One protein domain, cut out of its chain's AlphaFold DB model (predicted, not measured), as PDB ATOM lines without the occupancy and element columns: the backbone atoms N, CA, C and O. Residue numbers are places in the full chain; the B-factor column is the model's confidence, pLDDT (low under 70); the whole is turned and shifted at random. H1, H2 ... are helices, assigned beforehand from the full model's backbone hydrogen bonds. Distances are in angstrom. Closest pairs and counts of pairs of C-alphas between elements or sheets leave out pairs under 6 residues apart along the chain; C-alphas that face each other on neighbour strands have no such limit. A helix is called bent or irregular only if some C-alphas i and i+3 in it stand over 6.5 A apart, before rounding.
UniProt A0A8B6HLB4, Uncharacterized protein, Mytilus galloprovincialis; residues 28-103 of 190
ATOM      1  N   ILE A  28      22.259   5.216 -31.264       61.66
ATOM      2  CA  ILE A  28      21.258   5.910 -30.437       61.66
ATOM      3  C   ILE A  28      21.499   7.427 -30.468       61.66
ATOM      4  O   ILE A  28      20.550   8.203 -30.568       61.66
ATOM      5  N   GLU A  29      22.761   7.859 -30.421       64.12
ATOM      6  CA  GLU A  29      23.128   9.282 -30.453       64.12
ATOM      7  C   GLU A  29      22.774   9.952 -31.788       64.12
ATOM      8  O   GLU A  29      22.268  11.078 -31.797       64.12
ATOM      9  N   ASP A  30      22.966   9.251 -32.910       65.12
ATOM     10  CA  ASP A  30      22.622   9.771 -34.236       65.12
ATOM     11  C   ASP A  30      21.101   9.898 -34.437       65.12
ATOM     12  O   ASP A  30      20.642  10.938 -34.917       65.12
ATOM     13  N   VAL A  31      20.310   8.914 -33.988       71.25
ATOM     14  CA  VAL A  31      18.832   8.967 -34.047       71.25
ATOM     15  C   VAL A  31      18.282  10.107 -33.183       71.25
ATOM     16  O   VAL A  31      17.368  10.827 -33.590       71.25
ATOM     17  N   ASN A  32      18.871  10.330 -32.006       79.38
ATOM     18  CA  ASN A  32      18.474  11.431 -31.131       79.38
ATOM     19  C   ASN A  32      18.790  12.795 -31.760       79.38
ATOM     20  O   ASN A  32      17.970  13.711 -31.681       79.38
ATOM     21  N   ARG A  33      19.948  12.936 -32.420       79.31
ATOM     22  CA  ARG A  33      20.322  14.181 -33.105       79.31
ATOM     23  C   ARG A  33      19.324  14.540 -34.204       79.31
ATOM     24  O   ARG A  33      18.932  15.700 -34.291       79.31
ATOM     25  N   GLU A  34      18.927  13.573 -35.026       82.75
ATOM     26  CA  GLU A  34      17.938  13.787 -36.091       82.75
ATOM     27  C   GLU A  34      16.606  14.276 -35.515       82.75
ATOM     28  O   GLU A  34      16.114  15.328 -35.921       82.75
ATOM     29  N   HIS A  35      16.111  13.610 -34.468       84.81
ATOM     30  CA  HIS A  35      14.878  13.998 -33.785       84.81
ATOM     31  C   HIS A  35      14.918  15.432 -33.213       84.81
ATOM     32  O   HIS A  35      13.954  16.187 -33.354       84.81
ATOM     33  N   TYR A  36      16.022  15.849 -32.579       84.75
ATOM     34  CA  TYR A  36      16.146  17.218 -32.058       84.75
ATOM     35  C   TYR A  36      16.237  18.271 -33.168       84.75
ATOM     36  O   TYR A  36      15.694  19.367 -33.012       84.75
ATOM     37  N   VAL A  37      16.894  17.953 -34.288       83.81
ATOM     38  CA  VAL A  37      16.933  18.855 -35.447       83.81
ATOM     39  C   VAL A  37      15.551  18.984 -36.078       83.81
ATOM     40  O   VAL A  37      15.158  20.094 -36.429       83.81
ATOM     41  N   ASP A  38      14.780  17.902 -36.154       86.81
ATOM     42  CA  ASP A  38      13.403  17.949 -36.648       86.81
ATOM     43  C   ASP A  38      12.501  18.798 -35.745       86.81
ATOM     44  O   ASP A  38      11.726  19.619 -36.239       86.81
ATOM     45  N   LEU A  39      12.648  18.684 -34.420       87.94
ATOM     46  CA  LEU A  39      11.929  19.535 -33.469       87.94
ATOM     47  C   LEU A  39      12.281  21.020 -33.652       87.94
ATOM     48  O   LEU A  39      11.389  21.871 -33.683       87.94
ATOM     49  N   LEU A  40      13.569  21.331 -33.818       86.81
ATOM     50  CA  LEU A  40      14.032  22.691 -34.083       86.81
ATOM     51  C   LEU A  40      13.509  23.207 -35.430       86.81
ATOM     52  O   LEU A  40      13.025  24.333 -35.513       86.81
ATOM     53  N   ASN A  41      13.532  22.379 -36.472       88.44
ATOM     54  CA  ASN A  41      13.002  22.724 -37.787       88.44
ATOM     55  C   ASN A  41      11.498  22.995 -37.743       88.44
ATOM     56  O   ASN A  41      11.039  23.949 -38.366       88.44
ATOM     57  N   ASN A  42      10.730  22.226 -36.967       88.75
ATOM     58  CA  ASN A  42       9.305  22.490 -36.754       88.75
ATOM     59  C   ASN A  42       9.072  23.877 -36.138       88.75
ATOM     60  O   ASN A  42       8.197  24.619 -36.589       88.75
ATOM     61  N   TYR A  43       9.891  24.255 -35.156       88.81
ATOM     62  CA  TYR A  43       9.841  25.586 -34.560       88.81
ATOM     63  C   TYR A  43      10.246  26.687 -35.558       88.81
ATOM     64  O   TYR A  43       9.504  27.658 -35.724       88.81
ATOM     65  N   LEU A  44      11.350  26.529 -36.290       88.00
ATOM     66  CA  LEU A  44      11.800  27.516 -37.284       88.00
ATOM     67  C   LEU A  44      10.775  27.702 -38.414       88.00
ATOM     68  O   LEU A  44      10.477  28.834 -38.806       88.00
ATOM     69  N   ASN A  45      10.148  26.611 -38.861       86.69
ATOM     70  CA  ASN A  45       9.072  26.639 -39.851       86.69
ATOM     71  C   ASN A  45       7.860  27.444 -39.355       86.69
ATOM     72  O   ASN A  45       7.253  28.174 -40.140       86.69
ATOM     73  N   SER A  46       7.534  27.385 -38.056       87.06
ATOM     74  CA  SER A  46       6.449  28.191 -37.475       87.06
ATOM     75  C   SER A  46       6.713  29.704 -37.558       87.06
ATOM     76  O   SER A  46       5.775  30.489 -37.704       87.06
ATOM     77  N   ARG A  47       7.990  30.117 -37.541       80.88
ATOM     78  CA  ARG A  47       8.442  31.515 -37.658       80.88
ATOM     79  C   ARG A  47       8.852  31.907 -39.086       80.88
ATOM     80  O   ARG A  47       9.300  33.031 -39.287       80.88
ATOM     81  N   LYS A  48       8.636  31.029 -40.078       79.12
ATOM     82  CA  LYS A  48       8.991  31.211 -41.506       79.12
ATOM     83  C   LYS A  48      10.497  31.348 -41.780       79.12
ATOM     84  O   LYS A  48      10.879  31.998 -42.750       79.12
ATOM     85  N   VAL A  49      11.333  30.724 -40.954       80.44
ATOM     86  CA  VAL A  49      12.790  30.707 -41.129       80.44
ATOM     87  C   VAL A  49      13.253  29.430 -41.818       80.44
ATOM     88  O   VAL A  49      12.615  28.381 -41.724       80.44
ATOM     89  N   SER A  50      14.353  29.541 -42.564       77.25
ATOM     90  CA  SER A  50      14.921  28.436 -43.339       77.25
ATOM     91  C   SER A  50      15.295  27.245 -42.450       77.25
ATOM     92  O   SER A  50      16.023  27.392 -41.470       77.25
ATOM     93  N   ALA A  51      14.856  26.043 -42.832       75.81
ATOM     94  CA  ALA A  51      15.169  24.818 -42.102       75.81
ATOM     95  C   ALA A  51      16.673  24.480 -42.128       75.81
ATOM     96  O   ALA A  51      17.370  24.655 -43.137       75.81
ATOM     97  N   ILE A  52      17.161  23.929 -41.018       77.12
ATOM     98  CA  ILE A  52      18.525  23.436 -40.862       77.12
ATOM     99  C   ILE A  52      18.593  22.013 -41.420       77.12
ATOM    100  O   ILE A  52      17.897  21.105 -40.970       77.12
ATOM    101  N   SER A  53      19.460  21.798 -42.409       72.12
ATOM    102  CA  SER A  53      19.730  20.455 -42.927       72.12
ATOM    103  C   SER A  53      20.800  19.765 -42.081       72.12
ATOM    104  O   SER A  53      21.869  20.331 -41.873       72.12
ATOM    105  N   LEU A  54      20.570  18.509 -41.687       62.34
ATOM    106  CA  LEU A  54      21.577  17.641 -41.051       62.34
ATOM    107  C   LEU A  54      22.797  17.356 -41.949       62.34
ATOM    108  O   LEU A  54      23.816  16.878 -41.463       62.34
ATOM    109  N   SER A  55      22.740  17.709 -43.240       64.50
ATOM    110  CA  SER A  55      23.857  17.593 -44.192       64.50
ATOM    111  C   SER A  55      24.969  18.639 -43.996       64.50
ATOM    112  O   SER A  55      25.751  18.915 -44.911       64.50
ATOM    113  N   ILE A  56      25.049  19.258 -42.816       67.19
ATOM    114  CA  ILE A  56      26.121  20.193 -42.489       67.19
ATOM    115  C   ILE A  56      27.436  19.419 -42.455       67.19
ATOM    116  O   ILE A  56      27.700  18.612 -41.566       67.19
ATOM    117  N   GLN A  57      28.284  19.684 -43.448       71.44
ATOM    118  CA  GLN A  57      29.647  19.184 -43.449       71.44
ATOM    119  C   GLN A  57      30.378  19.763 -42.237       71.44
ATOM    120  O   GLN A  57      30.191  20.928 -41.872       71.44
ATOM    121  N   ARG A  58      31.257  18.955 -41.643       74.00
ATOM    122  CA  ARG A  58      32.106  19.360 -40.525       74.00
ATOM    123  C   ARG A  58      32.759  20.715 -40.809       74.00
ATOM    124  O   ARG A  58      33.365  20.929 -41.859       74.00
ATOM    125  N   TRP A  59      32.644  21.636 -39.851       76.50
ATOM    126  CA  TRP A  59      33.032  23.040 -40.025       76.50
ATOM    127  C   TRP A  59      34.463  23.212 -40.557       76.50
ATOM    128  O   TRP A  59      34.697  24.007 -41.472       76.50
ATOM    129  N   LYS A  60      35.407  22.409 -40.043       77.12
ATOM    130  CA  LYS A  60      36.826  22.428 -40.435       77.12
ATOM    131  C   LYS A  60      37.047  22.079 -41.914       77.12
ATOM    132  O   LYS A  60      37.905  22.693 -42.543       77.12
ATOM    133  N   ASP A  61      36.205  21.220 -42.479       82.00
ATOM    134  CA  ASP A  61      36.351  20.686 -43.840       82.00
ATOM    135  C   ASP A  61      35.510  21.460 -44.872       82.00
ATOM    136  O   ASP A  61      35.629  21.264 -46.081       82.00
ATOM    137  N   SER A  62      34.650  22.368 -44.402       81.94
ATOM    138  CA  SER A  62      33.740  23.142 -45.248       81.94
ATOM    139  C   SER A  62      34.442  24.279 -46.008       81.94
ATOM    140  O   SER A  62      35.332  24.958 -45.484       81.94
ATOM    141  N   SER A  63      33.997  24.535 -47.244       85.62
ATOM    142  CA  SER A  63      34.502  25.643 -48.068       85.62
ATOM    143  C   SER A  63      34.131  27.017 -47.488       85.62
ATOM    144  O   SER A  63      33.109  27.166 -46.814       85.62
ATOM    145  N   LYS A  64      34.889  28.073 -47.827       83.44
ATOM    146  CA  LYS A  64      34.583  29.459 -47.407       83.44
ATOM    147  C   LYS A  64      33.162  29.899 -47.794       83.44
ATOM    148  O   LYS A  64      32.520  30.631 -47.045       83.44
ATOM    149  N   ARG A  65      32.661  29.450 -48.952       83.81
ATOM    150  CA  ARG A  65      31.286  29.721 -49.408       83.81
ATOM    151  C   ARG A  65      30.263  29.035 -48.503       83.81
ATOM    152  O   ARG A  65      29.300  29.672 -48.087       83.81
ATOM    153  N   THR A  66      30.501  27.770 -48.176       83.31
ATOM    154  CA  THR A  66      29.635  26.976 -47.299       83.31
ATOM    155  C   THR A  66      29.591  27.560 -45.885       83.31
ATOM    156  O   THR A  66      28.508  27.738 -45.341       83.31
ATOM    157  N   ARG A  67      30.742  27.976 -45.336       85.25
ATOM    158  CA  ARG A  67      30.819  28.631 -44.017       85.25
ATOM    159  C   ARG A  67      29.981  29.899 -43.946       85.25
ATOM    160  O   ARG A  67      29.213  30.056 -43.010       85.25
ATOM    161  N   ARG A  68      30.072  30.777 -44.951       84.81
ATOM    162  CA  ARG A  68      29.247  32.000 -45.004       84.81
ATOM    163  C   ARG A  68      27.756  31.689 -45.036       84.81
ATOM    164  O   ARG A  68      26.985  32.349 -44.352       84.81
ATOM    165  N   ARG A  69      27.357  30.673 -45.810       84.00
ATOM    166  CA  ARG A  69      25.966  30.206 -45.836       84.00
ATOM    167  C   ARG A  69      25.525  29.731 -44.450       84.00
ATOM    168  O   ARG A  69      24.455  30.124 -44.007       84.00
ATOM    169  N   TYR A  70      26.346  28.931 -43.769       85.44
ATOM    170  CA  TYR A  70      26.052  28.469 -42.412       85.44
ATOM    171  C   TYR A  70      25.952  29.632 -41.426       85.44
ATOM    172  O   TYR A  70      24.988  29.692 -40.680       85.44
ATOM    173  N   GLN A  71      26.877  30.593 -41.470       87.31
ATOM    174  CA  GLN A  71      26.805  31.790 -40.628       87.31
ATOM    175  C   GLN A  71      25.497  32.557 -40.830       87.31
ATOM    176  O   GLN A  71      24.886  32.952 -39.850       87.31
ATOM    177  N   GLY A  72      25.055  32.744 -42.078       85.62
ATOM    178  CA  GLY A  72      23.772  33.393 -42.363       85.62
ATOM    179  C   GLY A  72      22.590  32.627 -41.768       85.62
ATOM    180  O   GLY A  72      21.787  33.213 -41.053       85.62
ATOM    181  N   LEU A  73      22.547  31.311 -41.991       86.00
ATOM    182  CA  LEU A  73      21.495  30.440 -41.461       86.00
ATOM    183  C   LEU A  73      21.444  30.466 -39.928       86.00
ATOM    184  O   LEU A  73      20.384  30.647 -39.341       86.00
ATOM    185  N   PHE A  74      22.593  30.304 -39.268       85.81
ATOM    186  CA  PHE A  74      22.660  30.300 -37.810       85.81
ATOM    187  C   PHE A  74      22.328  31.668 -37.220       85.81
ATOM    188  O   PHE A  74      21.628  31.717 -36.216       85.81
ATOM    189  N   LYS A  75      22.756  32.771 -37.849       87.25
ATOM    190  CA  LYS A  75      22.350  34.122 -37.433       87.25
ATOM    191  C   LYS A  75      20.833  34.282 -37.454       87.25
ATOM    192  O   LYS A  75      20.270  34.752 -36.477       87.25
ATOM    193  N   GLU A  76      20.181  33.834 -38.524       87.31
ATOM    194  CA  GLU A  76      18.718  33.850 -38.643       87.31
ATOM    195  C   GLU A  76      18.053  32.997 -37.547       87.31
ATOM    196  O   GLU A  76      17.093  33.430 -36.916       87.31
ATOM    197  N   CYS A  77      18.613  31.821 -37.241       87.38
ATOM    198  CA  CYS A  77      18.123  30.973 -36.152       87.38
ATOM    199  C   CYS A  77      18.252  31.662 -34.787       87.38
ATOM    200  O   CYS A  77      17.276  31.733 -34.042       87.38
ATOM    201  N   PHE A  78      19.426  32.208 -34.459       87.19
ATOM    202  CA  PHE A  78      19.628  32.932 -33.202       87.19
ATOM    203  C   PHE A  78      18.701  34.136 -33.088       87.19
ATOM    204  O   PHE A  78      18.124  34.341 -32.025       87.19
ATOM    205  N   TYR A  79      18.497  34.863 -34.189       88.12
ATOM    206  CA  TYR A  79      17.535  35.955 -34.252       88.12
ATOM    207  C   TYR A  79      16.143  35.480 -33.836       88.12
ATOM    208  O   TYR A  79      15.561  36.047 -32.920       88.12
ATOM    209  N   THR A  80      15.633  34.393 -34.430       87.56
ATOM    210  CA  THR A  80      14.297  33.885 -34.066       87.56
ATOM    211  C   THR A  80      14.184  33.455 -32.615       87.56
ATOM    212  O   THR A  80      13.167  33.718 -31.982       87.56
ATOM    213  N   ILE A  81      15.217  32.795 -32.093       88.69
ATOM    214  CA  ILE A  81      15.208  32.260 -30.737       88.69
ATOM    215  C   ILE A  81      15.224  33.416 -29.739       88.69
ATOM    216  O   ILE A  81      14.367  33.481 -28.861       88.69
ATOM    217  N   ILE A  82      16.153  34.358 -29.896       89.06
ATOM    218  CA  ILE A  82      16.262  35.517 -29.009       89.06
ATOM    219  C   ILE A  82      15.003  36.377 -29.106       89.06
ATOM    220  O   ILE A  82      14.456  36.722 -28.071       89.06
ATOM    221  N   ASP A  83      14.466  36.603 -30.307       89.56
ATOM    222  CA  ASP A  83      13.204  37.325 -30.512       89.56
ATOM    223  C   ASP A  83      12.004  36.649 -29.818       89.56
ATOM    224  O   ASP A  83      11.036  37.318 -29.459       89.56
ATOM    225  N   THR A  84      12.043  35.331 -29.568       88.25
ATOM    226  CA  THR A  84      11.003  34.683 -28.745       88.25
ATOM    227  C   THR A  84      11.141  34.893 -27.249       88.25
ATOM    228  O   THR A  84      10.127  34.835 -26.554       88.25
ATOM    229  N   PHE A  85      12.348  35.133 -26.749       87.62
ATOM    230  CA  PHE A  85      12.567  35.423 -25.334       87.62
ATOM    231  C   PHE A  85      12.479  36.927 -25.044       87.62
ATOM    232  O   PHE A  85      11.875  37.323 -24.051       87.62
ATOM    233  N   PHE A  86      13.040  37.746 -25.935       88.25
ATOM    234  CA  PHE A  86      13.228  39.188 -25.800       88.25
ATOM    235  C   PHE A  86      12.868  39.883 -27.123       88.25
ATOM    236  O   PHE A  86      13.720  40.045 -28.004       88.25
ATOM    237  N   PRO A  87      11.597  40.275 -27.309       86.69
ATOM    238  CA  PRO A  87      11.164  40.913 -28.544       86.69
ATOM    239  C   PRO A  87      11.805  42.300 -28.685       86.69
ATOM    240  O   PRO A  87      11.598  43.172 -27.845       86.69
ATOM    241  N   GLY A  88      12.541  42.519 -29.777       82.50
ATOM    242  CA  GLY A  88      13.083  43.834 -30.146       82.50
ATOM    243  C   GLY A  88      14.448  44.216 -29.558       82.50
ATOM    244  O   GLY A  88      14.983  45.240 -29.967       82.50
ATOM    245  N   GLU A  89      15.042  43.397 -28.686       86.06
ATOM    246  CA  GLU A  89      16.363  43.649 -28.063       86.06
ATOM    247  C   GLU A  89      17.455  42.684 -28.574       86.06
ATOM    248  O   GLU A  89      18.484  42.469 -27.935       86.06
ATOM    249  N   TYR A  90      17.235  42.067 -29.742       84.31
ATOM    250  CA  TYR A  90      18.152  41.063 -30.295       84.31
ATOM    251  C   TYR A  90      19.573  41.596 -30.500       84.31
ATOM    252  O   TYR A  90      20.523  40.931 -30.090       84.31
ATOM    253  N   ASP A  91      19.713  42.752 -31.156       84.31
ATOM    254  CA  ASP A  91      21.026  43.272 -31.546       84.31
ATOM    255  C   ASP A  91      21.878  43.561 -30.305       84.31
ATOM    256  O   ASP A  91      23.048  43.193 -30.267       84.31
ATOM    257  N   ASP A  92      21.271  44.125 -29.258       86.19
ATOM    258  CA  ASP A  92      21.955  44.431 -28.002       86.19
ATOM    259  C   ASP A  92      22.432  43.151 -27.308       86.19
ATOM    260  O   ASP A  92      23.597  43.041 -26.930       86.19
ATOM    261  N   ILE A  93      21.571  42.139 -27.184       85.25
ATOM    262  CA  ILE A  93      21.930  40.868 -26.538       85.25
ATOM    263  C   ILE A  93      22.997  40.127 -27.349       85.25
ATOM    264  O   ILE A  93      23.967  39.618 -26.790       85.25
ATOM    265  N   PHE A  94      22.835  40.062 -28.671       84.88
ATOM    266  CA  PHE A  94      23.766  39.354 -29.541       84.88
ATOM    267  C   PHE A  94      25.146  40.024 -29.562       84.88
ATOM    268  O   PHE A  94      26.154  39.317 -29.545       84.88
ATOM    269  N   ASN A  95      25.199  41.360 -29.559       84.44
ATOM    270  CA  ASN A  95      26.453  42.108 -29.490       84.44
ATOM    271  C   ASN A  95      27.130  41.931 -28.130       84.44
ATOM    272  O   ASN A  95      28.300  41.580 -28.122       84.44
ATOM    273  N   ASN A  96      26.402  42.038 -27.011       82.94
ATOM    274  CA  ASN A  96      26.977  41.791 -25.681       82.94
ATOM    275  C   ASN A  96      27.588  40.379 -25.572       82.94
ATOM    276  O   ASN A  96      28.720  40.233 -25.132       82.94
ATOM    277  N   ILE A  97      26.896  39.340 -26.067       82.25
ATOM    278  CA  ILE A  97      27.431  37.963 -26.078       82.25
ATOM    279  C   ILE A  97      28.696  37.852 -26.945       82.25
ATOM    280  O   ILE A  97      29.602  37.085 -26.623       82.25
ATOM    281  N   CYS A  98      28.757  38.574 -28.067       79.56
ATOM    282  CA  CYS A  98      29.938  38.573 -28.930       79.56
ATOM    283  C   CYS A  98      31.102  39.387 -28.338       79.56
ATOM    284  O   CYS A  98      32.254  39.029 -28.558       79.56
ATOM    285  N   GLU A  99      30.808  40.467 -27.616       71.75
ATOM    286  CA  GLU A  99      31.790  41.339 -26.965       71.75
ATOM    287  C   GLU A  99      32.393  40.684 -25.714       71.75
ATOM    288  O   GLU A  99      33.594  40.818 -25.477       71.75
ATOM    289  N   ASP A 100      31.612  39.898 -24.964       61.59
ATOM    290  CA  ASP A 100      32.094  39.136 -23.804       61.59
ATOM    291  C   ASP A 100      33.230  38.156 -24.175       61.59
ATOM    292  O   ASP A 100      34.150  37.935 -23.385       61.59
ATOM    293  N   ASP A 101      33.213  37.610 -25.397       58.19
ATOM    294  CA  ASP A 101      34.239  36.685 -25.909       58.19
ATOM    295  C   ASP A 101      35.509  37.428 -26.396       58.19
ATOM    296  O   ASP A 101      36.597  36.855 -26.430       58.19
ATOM    297  N   GLU A 102      35.412  38.724 -26.727       55.03
ATOM    298  CA  GLU A 102      36.581  39.571 -27.032       55.03
ATOM    299  C   GLU A 102      37.275  40.115 -25.765       55.03
ATOM    300  O   GLU A 102      38.394  40.630 -25.858       55.03
ATOM    301  N   HIS A 103      36.659  39.962 -24.584       53.56
ATOM    302  CA  HIS A 103      37.132  40.561 -23.329       53.56
ATOM    303  C   HIS A 103      37.414  39.590 -22.171       53.56
ATOM    304  O   HIS A 103      37.847  40.041 -21.109       53.56
TER     305      HIS A 103
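Overview. This is residues 28 to 103 of the 190 residues of an uncharacterized protein of Mytilus galloprovincialis (UniProt A0A8B6HLB4). Three helices make a loose, open zigzag: H2, the longest, runs through the middle, H3 folds back from the end of H2 as the second arm of a V, and H1 comes in from another side with its last turns near the second half of H2. A long stretch with no named element, residues 47 to 63, leads from the end of H1 to the start of H2, and residues 95 to 103, the far part of H3, stick out free. The printed part has 76 residues with three named helices, in the order H1, H2, H3, and no named strand; its class is all helix, meaning that the residues in named elements are helical. The whole is loose, with a radius of gyration of the C-alphas of 14.3 A, and the C-alphas span 36 by 30 by 23 A along their three main axes.

Arrangement. Start at the first printed residue with H1, residues 28 to 46, and go along it to Leu 44, where it comes nearest to H2, residues 64 to 85. H1 and H2 are close but not clearly touching: 2 pairs of C-alphas lie within 8 A, the closest being those of Leu 44 and Cys 77, 7.3 A apart. Their lines stand at a steep tilt of 67 degrees, they run the same way, and their centres are 16.3 A apart. Go on along H2 to residues 79 to 83, the part of it that touches H3, residues 90 to 103. H3 touches H2 with residue 90 alone. H2 and H3 only just touch, with 3 pairs of C-alphas within 8 A; the closest are those of Ile 82 and Tyr 90, 6.0 A apart. Here the lines stand at a steep tilt of 61 degrees, and the two helices run opposite ways, with their centres 14.9 A apart. H1 and H3 stay apart. Look next at the backbone N and O atoms: in H1 and H2 every O i to N i+4 pair is within hydrogen-bond range, while in H3 8 of 10 such pairs are.

Along the chain. Find C-alpha 28 of Ile 28 at (21.258, 5.910, -30.437); from there H1 runs through 19 residues to C-alpha 46, 27.7 A away. Find C-alpha 64 of Lys 64 at (34.583, 29.459, -47.407); from there H2 runs through 22 residues to C-alpha 85 of Phe 85, 31.7 A away. H3 begins at Tyr 90, and its 14 residues cover 20.2 A from first to last C-alpha, ending with C-alpha 103 of His 103 at (37.132, 40.561, -23.329). None of the three helices is bent.

Size, cuts and confidence. The two C-alphas farthest apart are those of Ile 28 and Gly 88, at 38.8 A. Without the residues that stand free, 95 to 103 of H3, the body has 67 residues and spans 35 by 30 by 19 A. The link from H1 to H2 is long, with 17 residues, and its C-alphas lie 8 to 19 A from the mean of all C-alphas; the link from H2 to H3 is tight, with 4 residues. The printed part has no cut. In the B-factor column you will find a mean pLDDT of the printed part of 80.7, with values under 70 at residues 28 to 30, 54 to 56 and 100 to 103; the mean is 86 in H2 and 75 in H3.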